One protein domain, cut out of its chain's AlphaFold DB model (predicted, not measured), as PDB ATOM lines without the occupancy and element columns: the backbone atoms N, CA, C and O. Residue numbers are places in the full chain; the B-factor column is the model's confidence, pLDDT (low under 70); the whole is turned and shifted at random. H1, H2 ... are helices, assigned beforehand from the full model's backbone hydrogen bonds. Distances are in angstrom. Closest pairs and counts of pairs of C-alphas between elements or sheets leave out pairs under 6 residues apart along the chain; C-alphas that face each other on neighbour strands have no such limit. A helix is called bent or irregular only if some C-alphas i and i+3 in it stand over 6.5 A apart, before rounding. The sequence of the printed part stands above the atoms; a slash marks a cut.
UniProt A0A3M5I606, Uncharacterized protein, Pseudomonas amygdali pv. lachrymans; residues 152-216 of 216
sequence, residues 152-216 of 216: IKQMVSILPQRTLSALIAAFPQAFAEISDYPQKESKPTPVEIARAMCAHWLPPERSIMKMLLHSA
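Overview. This is residues 152 to 216 of the 216 residues of an uncharacterized protein of Pseudomonas amygdali pv. lachrymans (UniProt A0A3M5I606). Look for a small cluster of five short helices with H4 in the middle: H2 packs across it, H1 stands at its last residues, and H5 folds back on it as a helical hairpin. H3 sits near H2 and H4, and residues 180 to 189 loop from it to H4. The printed part has 65 residues with five named helices, H1 to H5 in order, and no named strand: the class is all helix. It is compact, with a radius of gyration of the C-alphas of 11.2 A, and spans 28 by 24 by 22 A.

Arrangement. Start at H1, residues 152 to 158: it touches residues 197 to 201 alone of the hub H4, residues 190 to 201, about perpendicular at 76 degrees, closest at the C-alphas of Lys 153 and Trp 201, 5.3 A. Next, H2, residues 161 to 170, touches H4 at a steep tilt of 53 degrees, opposite ways, closest at the C-alphas of Ser 165 and Val 191, 5.0 A. H3, residues 172 to 179, is close to H4 but not clearly touching; the closest C-alphas, of Ser 179 and Ile 193, are 6.2 A apart. H5, residues 204 to 212, forms a hairpin with H4 and touches its residues 195 to 199 alone, at a shallow tilt of 24 degrees, opposite ways, closest at the C-alphas of Cys 198 and Ser 207, 5.3 A. H3 and H5 are apart. Every O i to N i+4 pair is within hydrogen-bond range in H1, H2, H4 and H5; in H3, 2 of 4 are.

Along the chain. Find C-alpha 152 at (-35.537, -19.272, 23.207), where H1 begins its 10.0 A. H2 is 14.1 A long; H3, 9.1 A, is irregular, with C-alphas 174 and 177 at 7.6 A. H4 runs 16.4 A from C-alpha 190, and H5 runs 12.1 A to C-alpha 212 at (-28.876, -0.367, 30.404).

Size, cuts and confidence. The C-alphas farthest apart are those of Glu 185 and Ala 216, 31.4 A. The printed part has no cut and no long link. In this model pLDDT is under 70 at residues 179 to 186 and 212 to 216.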
ATOM      1  N   ILE A 152     -36.634 -20.260  23.284       91.56
ATOM      2  CA  ILE A 152     -35.537 -19.272  23.207       91.56
ATOM      3  C   ILE A 152     -35.931 -17.925  23.813       91.56
ATOM      4  O   ILE A 152     -35.161 -17.332  24.568       91.56
ATOM      5  N   LYS A 153     -37.160 -17.462  23.558       90.81
ATOM      6  CA  LYS A 153     -37.673 -16.229  24.163       90.81
ATOM      7  C   LYS A 153     -37.684 -16.301  25.690       90.81
ATOM      8  O   LYS A 153     -37.331 -15.320  26.345       90.81
ATOM      9  N   GLN A 154     -38.071 -17.441  26.259       91.56
ATOM     10  CA  GLN A 154     -38.084 -17.649  27.704       91.56
ATOM     11  C   GLN A 154     -36.661 -17.603  28.263       91.56
ATOM     12  O   GLN A 154     -36.404 -16.815  29.175       91.56
ATOM     13  N   MET A 155     -35.728 -18.345  27.664       91.44
ATOM     14  CA  MET A 155     -34.311 -18.325  28.035       91.44
ATOM     15  C   MET A 155     -33.735 -16.900  27.998       91.44
ATOM     16  O   MET A 155     -33.215 -16.411  29.001       91.44
ATOM     17  N   VAL A 156     -33.906 -16.185  26.880       90.69
ATOM     18  CA  VAL A 156     -33.434 -14.799  26.712       90.69
ATOM     19  C   VAL A 156     -34.120 -13.851  27.694       90.69
ATOM     20  O   VAL A 156     -33.498 -12.894  28.145       90.69
ATOM     21  N   SER A 157     -35.378 -14.091  28.072       89.50
ATOM     22  CA  SER A 157     -36.097 -13.262  29.048       89.50
ATOM     23  C   SER A 157     -35.622 -13.467  30.487       89.50
ATOM     24  O   SER A 157     -35.538 -12.487  31.228       89.50
ATOM     25  N   ILE A 158     -35.230 -14.685  30.862       90.25
ATOM     26  CA  ILE A 158     -34.772 -15.027  32.215       90.25
ATOM     27  C   ILE A 158     -33.321 -14.588  32.424       90.25
ATOM     28  O   ILE A 158     -32.997 -13.985  33.445       90.25
ATOM     29  N   LEU A 159     -32.448 -14.840  31.449       88.94
ATOM     30  CA  LEU A 159     -31.012 -14.659  31.639       88.94
ATOM     31  C   LEU A 159     -30.574 -13.193  31.527       88.94
ATOM     32  O   LEU A 159     -30.989 -12.486  30.602       88.94
ATOM     33  N   PRO A 160     -29.701 -12.705  32.428       88.31
ATOM     34  CA  PRO A 160     -29.033 -11.423  32.242       88.31
ATOM     35  C   PRO A 160     -28.198 -11.409  30.952       88.31
ATOM     36  O   PRO A 160     -27.571 -12.407  30.604       88.31
ATOM     37  N   GLN A 161     -28.112 -10.260  30.271       87.56
ATOM     38  CA  GLN A 161     -27.329 -10.144  29.028       87.56
ATOM     39  C   GLN A 161     -25.831 -10.460  29.226       87.56
ATOM     40  O   GLN A 161     -25.245 -11.125  28.374       87.56
ATOM     41  N   ARG A 162     -25.227 -10.103  30.372       87.00
ATOM     42  CA  ARG A 162     -23.863 -10.543  30.734       87.00
ATOM     43  C   ARG A 162     -23.724 -12.066  30.800       87.00
ATOM     44  O   ARG A 162     -22.730 -12.607  30.337       87.00
ATOM     45  N   THR A 163     -24.733 -12.748  31.343       89.06
ATOM     46  CA  THR A 163     -24.754 -14.208  31.475       89.06
ATOM     47  C   THR A 163     -24.900 -14.850  30.104       89.06
ATOM     48  O   THR A 163     -24.130 -15.739  29.776       89.06
ATOM     49  N   LEU A 164     -25.806 -14.340  29.260       89.31
ATOM     50  CA  LEU A 164     -25.918 -14.764  27.861       89.31
ATOM     51  C   LEU A 164     -24.581 -14.608  27.126       89.31
ATOM     52  O   LEU A 164     -24.109 -15.558  26.514       89.31
ATOM     53  N   SER A 165     -23.933 -13.448  27.248       89.69
ATOM     54  CA  SER A 165     -22.621 -13.204  26.638       89.69
ATOM     55  C   SER A 165     -21.549 -14.173  27.143       89.69
ATOM     56  O   SER A 165     -20.748 -14.656  26.347       89.69
ATOM     57  N   ALA A 166     -21.513 -14.455  28.449       89.56
ATOM     58  CA  ALA A 166     -20.564 -15.398  29.034       89.56
ATOM     59  C   ALA A 166     -20.808 -16.834  28.541       89.56
ATOM     60  O   ALA A 166     -19.859 -17.526  28.184       89.56
ATOM     61  N   LEU A 167     -22.072 -17.257  28.447       90.81
ATOM     62  CA  LEU A 167     -22.448 -18.574  27.929       90.81
ATOM     63  C   LEU A 167     -22.107 -18.724  26.443       90.81
ATOM     64  O   LEU A 167     -21.571 -19.756  26.055       90.81
ATOM     65  N   ILE A 168     -22.343 -17.693  25.627       91.06
ATOM     66  CA  ILE A 168     -21.968 -17.690  24.202       91.06
ATOM     67  C   ILE A 168     -20.445 -17.776  24.047       91.06
ATOM     68  O   ILE A 168     -19.956 -18.522  23.203       91.06
ATOM     69  N   ALA A 169     -19.687 -17.050  24.875       89.62
ATOM     70  CA  ALA A 169     -18.226 -17.107  24.862       89.62
ATOM     71  C   ALA A 169     -17.690 -18.488  25.283       89.62
ATOM     72  O   ALA A 169     -16.741 -18.990  24.685       89.62
ATOM     73  N   ALA A 170     -18.305 -19.101  26.297       88.00
ATOM     74  CA  ALA A 170     -17.910 -20.402  26.829       88.00
ATOM     75  C   ALA A 170     -18.322 -21.583  25.935       88.00
ATOM     76  O   ALA A 170     -17.602 -22.579  25.861       88.00
ATOM     77  N   PHE A 171     -19.468 -21.485  25.258       89.75
ATOM     78  CA  PHE A 171     -20.081 -22.576  24.496       89.75
ATOM     79  C   PHE A 171     -20.517 -22.132  23.089       89.75
ATOM     80  O   PHE A 171     -21.687 -22.283  22.734       89.75
ATOM     81  N   PRO A 172     -19.609 -21.617  22.241       88.12
ATOM     82  CA  PRO A 172     -19.974 -20.999  20.963       88.12
ATOM     83  C   PRO A 172     -20.731 -21.944  20.018       88.12
ATOM     84  O   PRO A 172     -21.649 -21.517  19.327       88.12
ATOM     85  N   GLN A 173     -20.403 -23.240  20.027       86.88
ATOM     86  CA  GLN A 173     -21.091 -24.245  19.206       86.88
ATOM     87  C   GLN A 173     -22.562 -24.433  19.600       86.88
ATOM     88  O   GLN A 173     -23.397 -24.629  18.724       86.88
ATOM     89  N   ALA A 174     -22.895 -24.321  20.890       86.88
ATOM     90  CA  ALA A 174     -24.269 -24.484  21.365       86.88
ATOM     91  C   ALA A 174     -25.190 -23.370  20.849       86.88
ATOM     92  O   ALA A 174     -26.364 -23.615  20.595       86.88
ATOM     93  N   PHE A 175     -24.657 -22.158  20.676       89.00
ATOM     94  CA  PHE A 175     -25.419 -20.979  20.254       89.00
ATOM     95  C   PHE A 175     -25.339 -20.694  18.748       89.00
ATOM     96  O   PHE A 175     -26.006 -19.767  18.294       89.00
ATOM     97  N   ALA A 176     -24.574 -21.482  17.982       84.19
ATOM     98  CA  ALA A 176     -24.303 -21.241  16.562       84.19
ATOM     99  C   ALA A 176     -25.590 -21.038  15.737       84.19
ATOM    100  O   ALA A 176     -25.746 -20.014  15.075       84.19
ATOM    101  N   GLU A 177     -26.557 -21.950  15.882       79.38
ATOM    102  CA  GLU A 177     -27.842 -21.920  15.160       79.38
ATOM    103  C   GLU A 177     -28.701 -20.686  15.490       79.38
ATOM    104  O   GLU A 177     -29.519 -20.256  14.681       79.38
ATOM    105  N   ILE A 178     -28.515 -20.093  16.673       78.06
ATOM    106  CA  ILE A 178     -29.261 -18.901  17.107       78.06
ATOM    107  C   ILE A 178     -28.518 -17.619  16.708       78.06
ATOM    108  O   ILE A 178     -29.130 -16.563  16.548       78.06
ATOM    109  N   SER A 179     -27.195 -17.705  16.546       69.81
ATOM    110  CA  SER A 179     -26.329 -16.581  16.193       69.81
ATOM    111  C   SER A 179     -26.271 -16.259  14.696       69.81
ATOM    112  O   SER A 179     -25.804 -15.178  14.353       69.81
ATOM    113  N   ASP A 180     -26.788 -17.125  13.818       62.81
ATOM    114  CA  ASP A 180     -26.776 -16.941  12.351       62.81
ATOM    115  C   ASP A 180     -27.796 -15.901  11.817       62.81
ATOM    116  O   ASP A 180     -27.997 -15.766  10.609       62.81
ATOM    117  N   TYR A 181     -28.424 -15.106  12.690       53.06
ATOM    118  CA  TYR A 181     -29.287 -13.984  12.294       53.06
ATOM    119  C   TYR A 181     -28.487 -12.679  12.098       53.06
ATOM    120  O   TYR A 181     -27.545 -12.393  12.834       53.06
ATOM    121  N   PRO A 182     -28.822 -11.881  11.071       50.47
ATOM    122  CA  PRO A 182     -27.870 -11.439  10.062       50.47
ATOM    123  C   PRO A 182     -26.996 -10.291  10.567       50.47
ATOM    124  O   PRO A 182     -27.546  -9.313  11.067       50.47
ATOM    125  N   GLN A 183     -25.675 -10.339  10.331       46.81
ATOM    126  CA  GLN A 183     -24.935  -9.248   9.667       46.81
ATOM    127  C   GLN A 183     -23.407  -9.441   9.571       46.81
ATOM    128  O   GLN A 183     -22.740  -9.704  10.561       46.81
ATOM    129  N   LYS A 184     -22.929  -9.137   8.347       49.22
ATOM    130  CA  LYS A 184     -21.663  -8.512   7.897       49.22
ATOM    131  C   LYS A 184     -20.310  -9.145   8.260       49.22
ATOM    132  O   LYS A 184     -20.050  -9.465   9.402       49.22
ATOM    133  N   GLU A 185     -19.458  -9.194   7.228       56.50
ATOM    134  CA  GLU A 185     -17.991  -9.369   7.048       56.50
ATOM    135  C   GLU A 185     -17.030  -9.624   8.240       56.50
ATOM    136  O   GLU A 185     -15.934 -10.136   8.015       56.50
ATOM    137  N   SER A 186     -17.394  -9.344   9.491       63.78
ATOM    138  CA  SER A 186     -16.606  -9.587  10.706       63.78
ATOM    139  C   SER A 186     -17.313 -10.564  11.650       63.78
ATOM    140  O   SER A 186     -18.509 -10.430  11.890       63.78
ATOM    141  N   LYS A 187     -16.576 -11.508  12.254       71.19
ATOM    142  CA  LYS A 187     -17.134 -12.420  13.270       71.19
ATOM    143  C   LYS A 187     -17.651 -11.611  14.478       71.19
ATOM    144  O   LYS A 187     -16.822 -10.967  15.125       71.19
ATOM    145  N   PRO A 188     -18.959 -11.639  14.796       78.75
ATOM    146  CA  PRO A 188     -19.518 -10.863  15.897       78.75
ATOM    147  C   PRO A 188     -19.001 -11.369  17.247       78.75
ATOM    148  O   PRO A 188     -18.784 -12.565  17.455       78.75
ATOM    149  N   THR A 189     -18.810 -10.451  18.188       87.19
ATOM    150  CA  THR A 189     -18.423 -10.770  19.564       87.19
ATOM    151  C   THR A 189     -19.593 -11.407  20.330       87.19
ATOM    152  O   THR A 189     -20.758 -11.122  20.041       87.19
ATOM    153  N   PRO A 190     -19.334 -12.214  21.379       87.56
ATOM    154  CA  PRO A 190     -20.394 -12.787  22.219       87.56
ATOM    155  C   PRO A 190     -21.364 -11.747  22.804       87.56
ATOM    156  O   PRO A 190     -22.556 -12.014  22.958       87.56
ATOM    157  N   VAL A 191     -20.866 -10.539  23.088       88.56
ATOM    158  CA  VAL A 191     -21.669  -9.412  23.580       88.56
ATOM    159  C   VAL A 191     -22.644  -8.928  22.508       88.56
ATOM    160  O   VAL A 191     -23.813  -8.686  22.812       88.56
ATOM    161  N   GLU A 192     -22.180  -8.785  21.265       87.00
ATOM    162  CA  GLU A 192     -23.004  -8.366  20.127       87.00
ATOM    163  C   GLU A 192     -24.079  -9.403  19.812       87.00
ATOM    164  O   GLU A 192     -25.241  -9.030  19.647       87.00
ATOM    165  N   ILE A 193     -23.737 -10.695  19.850       87.62
ATOM    166  CA  ILE A 193     -24.704 -11.789  19.689       87.62
ATOM    167  C   ILE A 193     -25.760 -11.725  20.802       87.62
ATOM    168  O   ILE A 193     -26.956 -11.703  20.518       87.62
ATOM    169  N   ALA A 194     -25.355 -11.603  22.071       88.19
ATOM    170  CA  ALA A 194     -26.295 -11.508  23.191       88.19
ATOM    171  C   ALA A 194     -27.228 -10.285  23.087       88.19
ATOM    172  O   ALA A 194     -28.410 -10.370  23.435       88.19
ATOM    173  N   ARG A 195     -26.717  -9.142  22.604       87.25
ATOM    174  CA  ARG A 195     -27.521  -7.933  22.347       87.25
ATOM    175  C   ARG A 195     -28.513  -8.152  21.212       87.25
ATOM    176  O   ARG A 195     -29.686  -7.821  21.380       87.25
ATOM    177  N   ALA A 196     -28.072  -8.741  20.103       85.88
ATOM    178  CA  ALA A 196     -28.937  -9.083  18.979       85.88
ATOM    179  C   ALA A 196     -30.057 -10.039  19.416       85.88
ATOM    180  O   ALA A 196     -31.220  -9.807  19.093       85.88
ATOM    181  N   MET A 197     -29.740 -11.034  20.251       87.88
ATOM    182  CA  MET A 197     -30.747 -11.921  20.834       87.88
ATOM    183  C   MET A 197     -31.767 -11.152  21.688       87.88
ATOM    184  O   MET A 197     -32.977 -11.323  21.533       87.88
ATOM    185  N   CYS A 198     -31.317 -10.260  22.572       88.19
ATOM    186  CA  CYS A 198     -32.239  -9.450  23.371       88.19
ATOM    187  C   CYS A 198     -33.153  -8.585  22.489       88.19
ATOM    188  O   CYS A 198     -34.353  -8.528  22.739       88.19
ATOM    189  N   ALA A 199     -32.611  -7.952  21.446       86.44
ATOM    190  CA  ALA A 199     -33.372  -7.115  20.522       86.44
ATOM    191  C   ALA A 199     -34.376  -7.903  19.668       86.44
ATOM    192  O   ALA A 199     -35.439  -7.379  19.351       86.44
ATOM    193  N   HIS A 200     -34.058  -9.147  19.310       87.38
ATOM    194  CA  HIS A 200     -34.922  -9.971  18.472       87.38
ATOM    195  C   HIS A 200     -36.071 -10.622  19.259       87.38
ATOM    196  O   HIS A 200     -37.217 -10.603  18.816       87.38
ATOM    197  N   TRP A 201     -35.788 -11.193  20.436       88.31
ATOM    198  CA  TRP A 201     -36.771 -11.991  21.183       88.31
ATOM    199  C   TRP A 201     -37.544 -11.213  22.259       88.31
ATOM    200  O   TRP A 201     -38.566 -11.708  22.751       88.31
ATOM    201  N   LEU A 202     -37.096 -10.014  22.651       86.75
ATOM    202  CA  LEU A 202     -37.755  -9.204  23.683       86.75
ATOM    203  C   LEU A 202     -38.392  -7.934  23.100       86.75
ATOM    204  O   LEU A 202     -37.873  -7.375  22.138       86.75
ATOM    205  N   PRO A 203     -39.477  -7.424  23.718       86.94
ATOM    206  CA  PRO A 203     -39.994  -6.095  23.405       86.94
ATOM    207  C   PRO A 203     -38.913  -5.011  23.567       86.94
ATOM    208  O   PRO A 203     -38.064  -5.157  24.460       86.94
ATOM    209  N   PRO A 204     -38.958  -3.920  22.781       83.69
ATOM    210  CA  PRO A 204     -37.938  -2.870  22.794       83.69
ATOM    211  C   PRO A 204     -37.623  -2.337  24.194       83.69
ATOM    212  O   PRO A 204     -36.456  -2.214  24.556       83.69
ATOM    213  N   GLU A 205     -38.639  -2.111  25.027       84.25
ATOM    214  CA  GLU A 205     -38.488  -1.569  26.379       84.25
ATOM    215  C   GLU A 205     -37.713  -2.535  27.282       84.25
ATOM    216  O   GLU A 205     -36.795  -2.137  27.998       84.25
ATOM    217  N   ARG A 206     -38.033  -3.835  27.209       81.00
ATOM    218  CA  ARG A 206     -37.346  -4.875  27.991       81.00
ATOM    219  C   ARG A 206     -35.931  -5.129  27.487       81.00
ATOM    220  O   ARG A 206     -35.041  -5.380  28.298       81.00
ATOM    221  N   SER A 207     -35.724  -5.061  26.174       79.38
ATOM    222  CA  SER A 207     -34.395  -5.153  25.571       79.38
ATOM    223  C   SER A 207     -33.507  -3.997  26.043       79.38
ATOM    224  O   SER A 207     -32.424  -4.232  26.577       79.38
ATOM    225  N   ILE A 208     -34.006  -2.757  25.970       78.94
ATOM    226  CA  ILE A 208     -33.308  -1.552  26.439       78.94
ATOM    227  C   ILE A 208     -32.991  -1.643  27.931       78.94
ATOM    228  O   ILE A 208     -31.839  -1.450  28.311       78.94
ATOM    229  N   MET A 209     -33.957  -2.012  28.778       78.31
ATOM    230  CA  MET A 209     -33.708  -2.191  30.214       78.31
ATOM    231  C   MET A 209     -32.588  -3.202  30.484       78.31
ATOM    232  O   MET A 209     -31.705  -2.935  31.297       78.31
ATOM    233  N   LYS A 210     -32.572  -4.341  29.781       80.31
ATOM    234  CA  LYS A 210     -31.499  -5.336  29.924       80.31
ATOM    235  C   LYS A 210     -30.137  -4.836  29.455       80.31
ATOM    236  O   LYS A 210     -29.138  -5.264  30.023       80.31
ATOM    237  N   MET A 211     -30.091  -3.970  28.443       72.38
ATOM    238  CA  MET A 211     -28.847  -3.360  27.964       72.38
ATOM    239  C   MET A 211     -28.331  -2.277  28.921       72.38
ATOM    240  O   MET A 211     -27.126  -2.181  29.129       72.38
ATOM    241  N   LEU A 212     -29.226  -1.484  29.518       68.38
ATOM    242  CA  LEU A 212     -28.876  -0.367  30.404       68.38
ATOM    243  C   LEU A 212     -28.453  -0.811  31.809       68.38
ATOM    244  O   LEU A 212     -27.604  -0.168  32.418       68.38
ATOM    245  N   LEU A 213     -28.991  -1.925  32.312       63.03
ATOM    246  CA  LEU A 213     -28.627  -2.492  33.619       63.03
ATOM    247  C   LEU A 213     -27.215  -3.128  33.658       63.03
ATOM    248  O   LEU A 213     -26.849  -3.704  34.676       63.03
ATOM    249  N   HIS A 214     -26.425  -3.022  32.578       53.81
ATOM    250  CA  HIS A 214     -24.998  -3.399  32.520       53.81
ATOM    251  C   HIS A 214     -24.039  -2.200  32.453       53.81
ATOM    252  O   HIS A 214     -22.834  -2.400  32.328       53.81
ATOM    253  N   SER A 215     -24.543  -0.964  32.516       38.47
ATOM    254  CA  SER A 215     -23.717   0.255  32.501       38.47
ATOM    255  C   SER A 215     -23.342   0.769  33.899       38.47
ATOM    256  O   SER A 215     -22.686   1.806  33.988       38.47
ATOM    257  N   ALA A 216     -23.800   0.106  34.967       33.81
ATOM    258  CA  ALA A 216     -23.631   0.513  36.364       33.81
ATOM    259  C   ALA A 216     -22.996  -0.604  37.198       33.81
ATOM    260  O   ALA A 216     -23.363  -1.782  36.973       33.81
TER     261      ALA A 216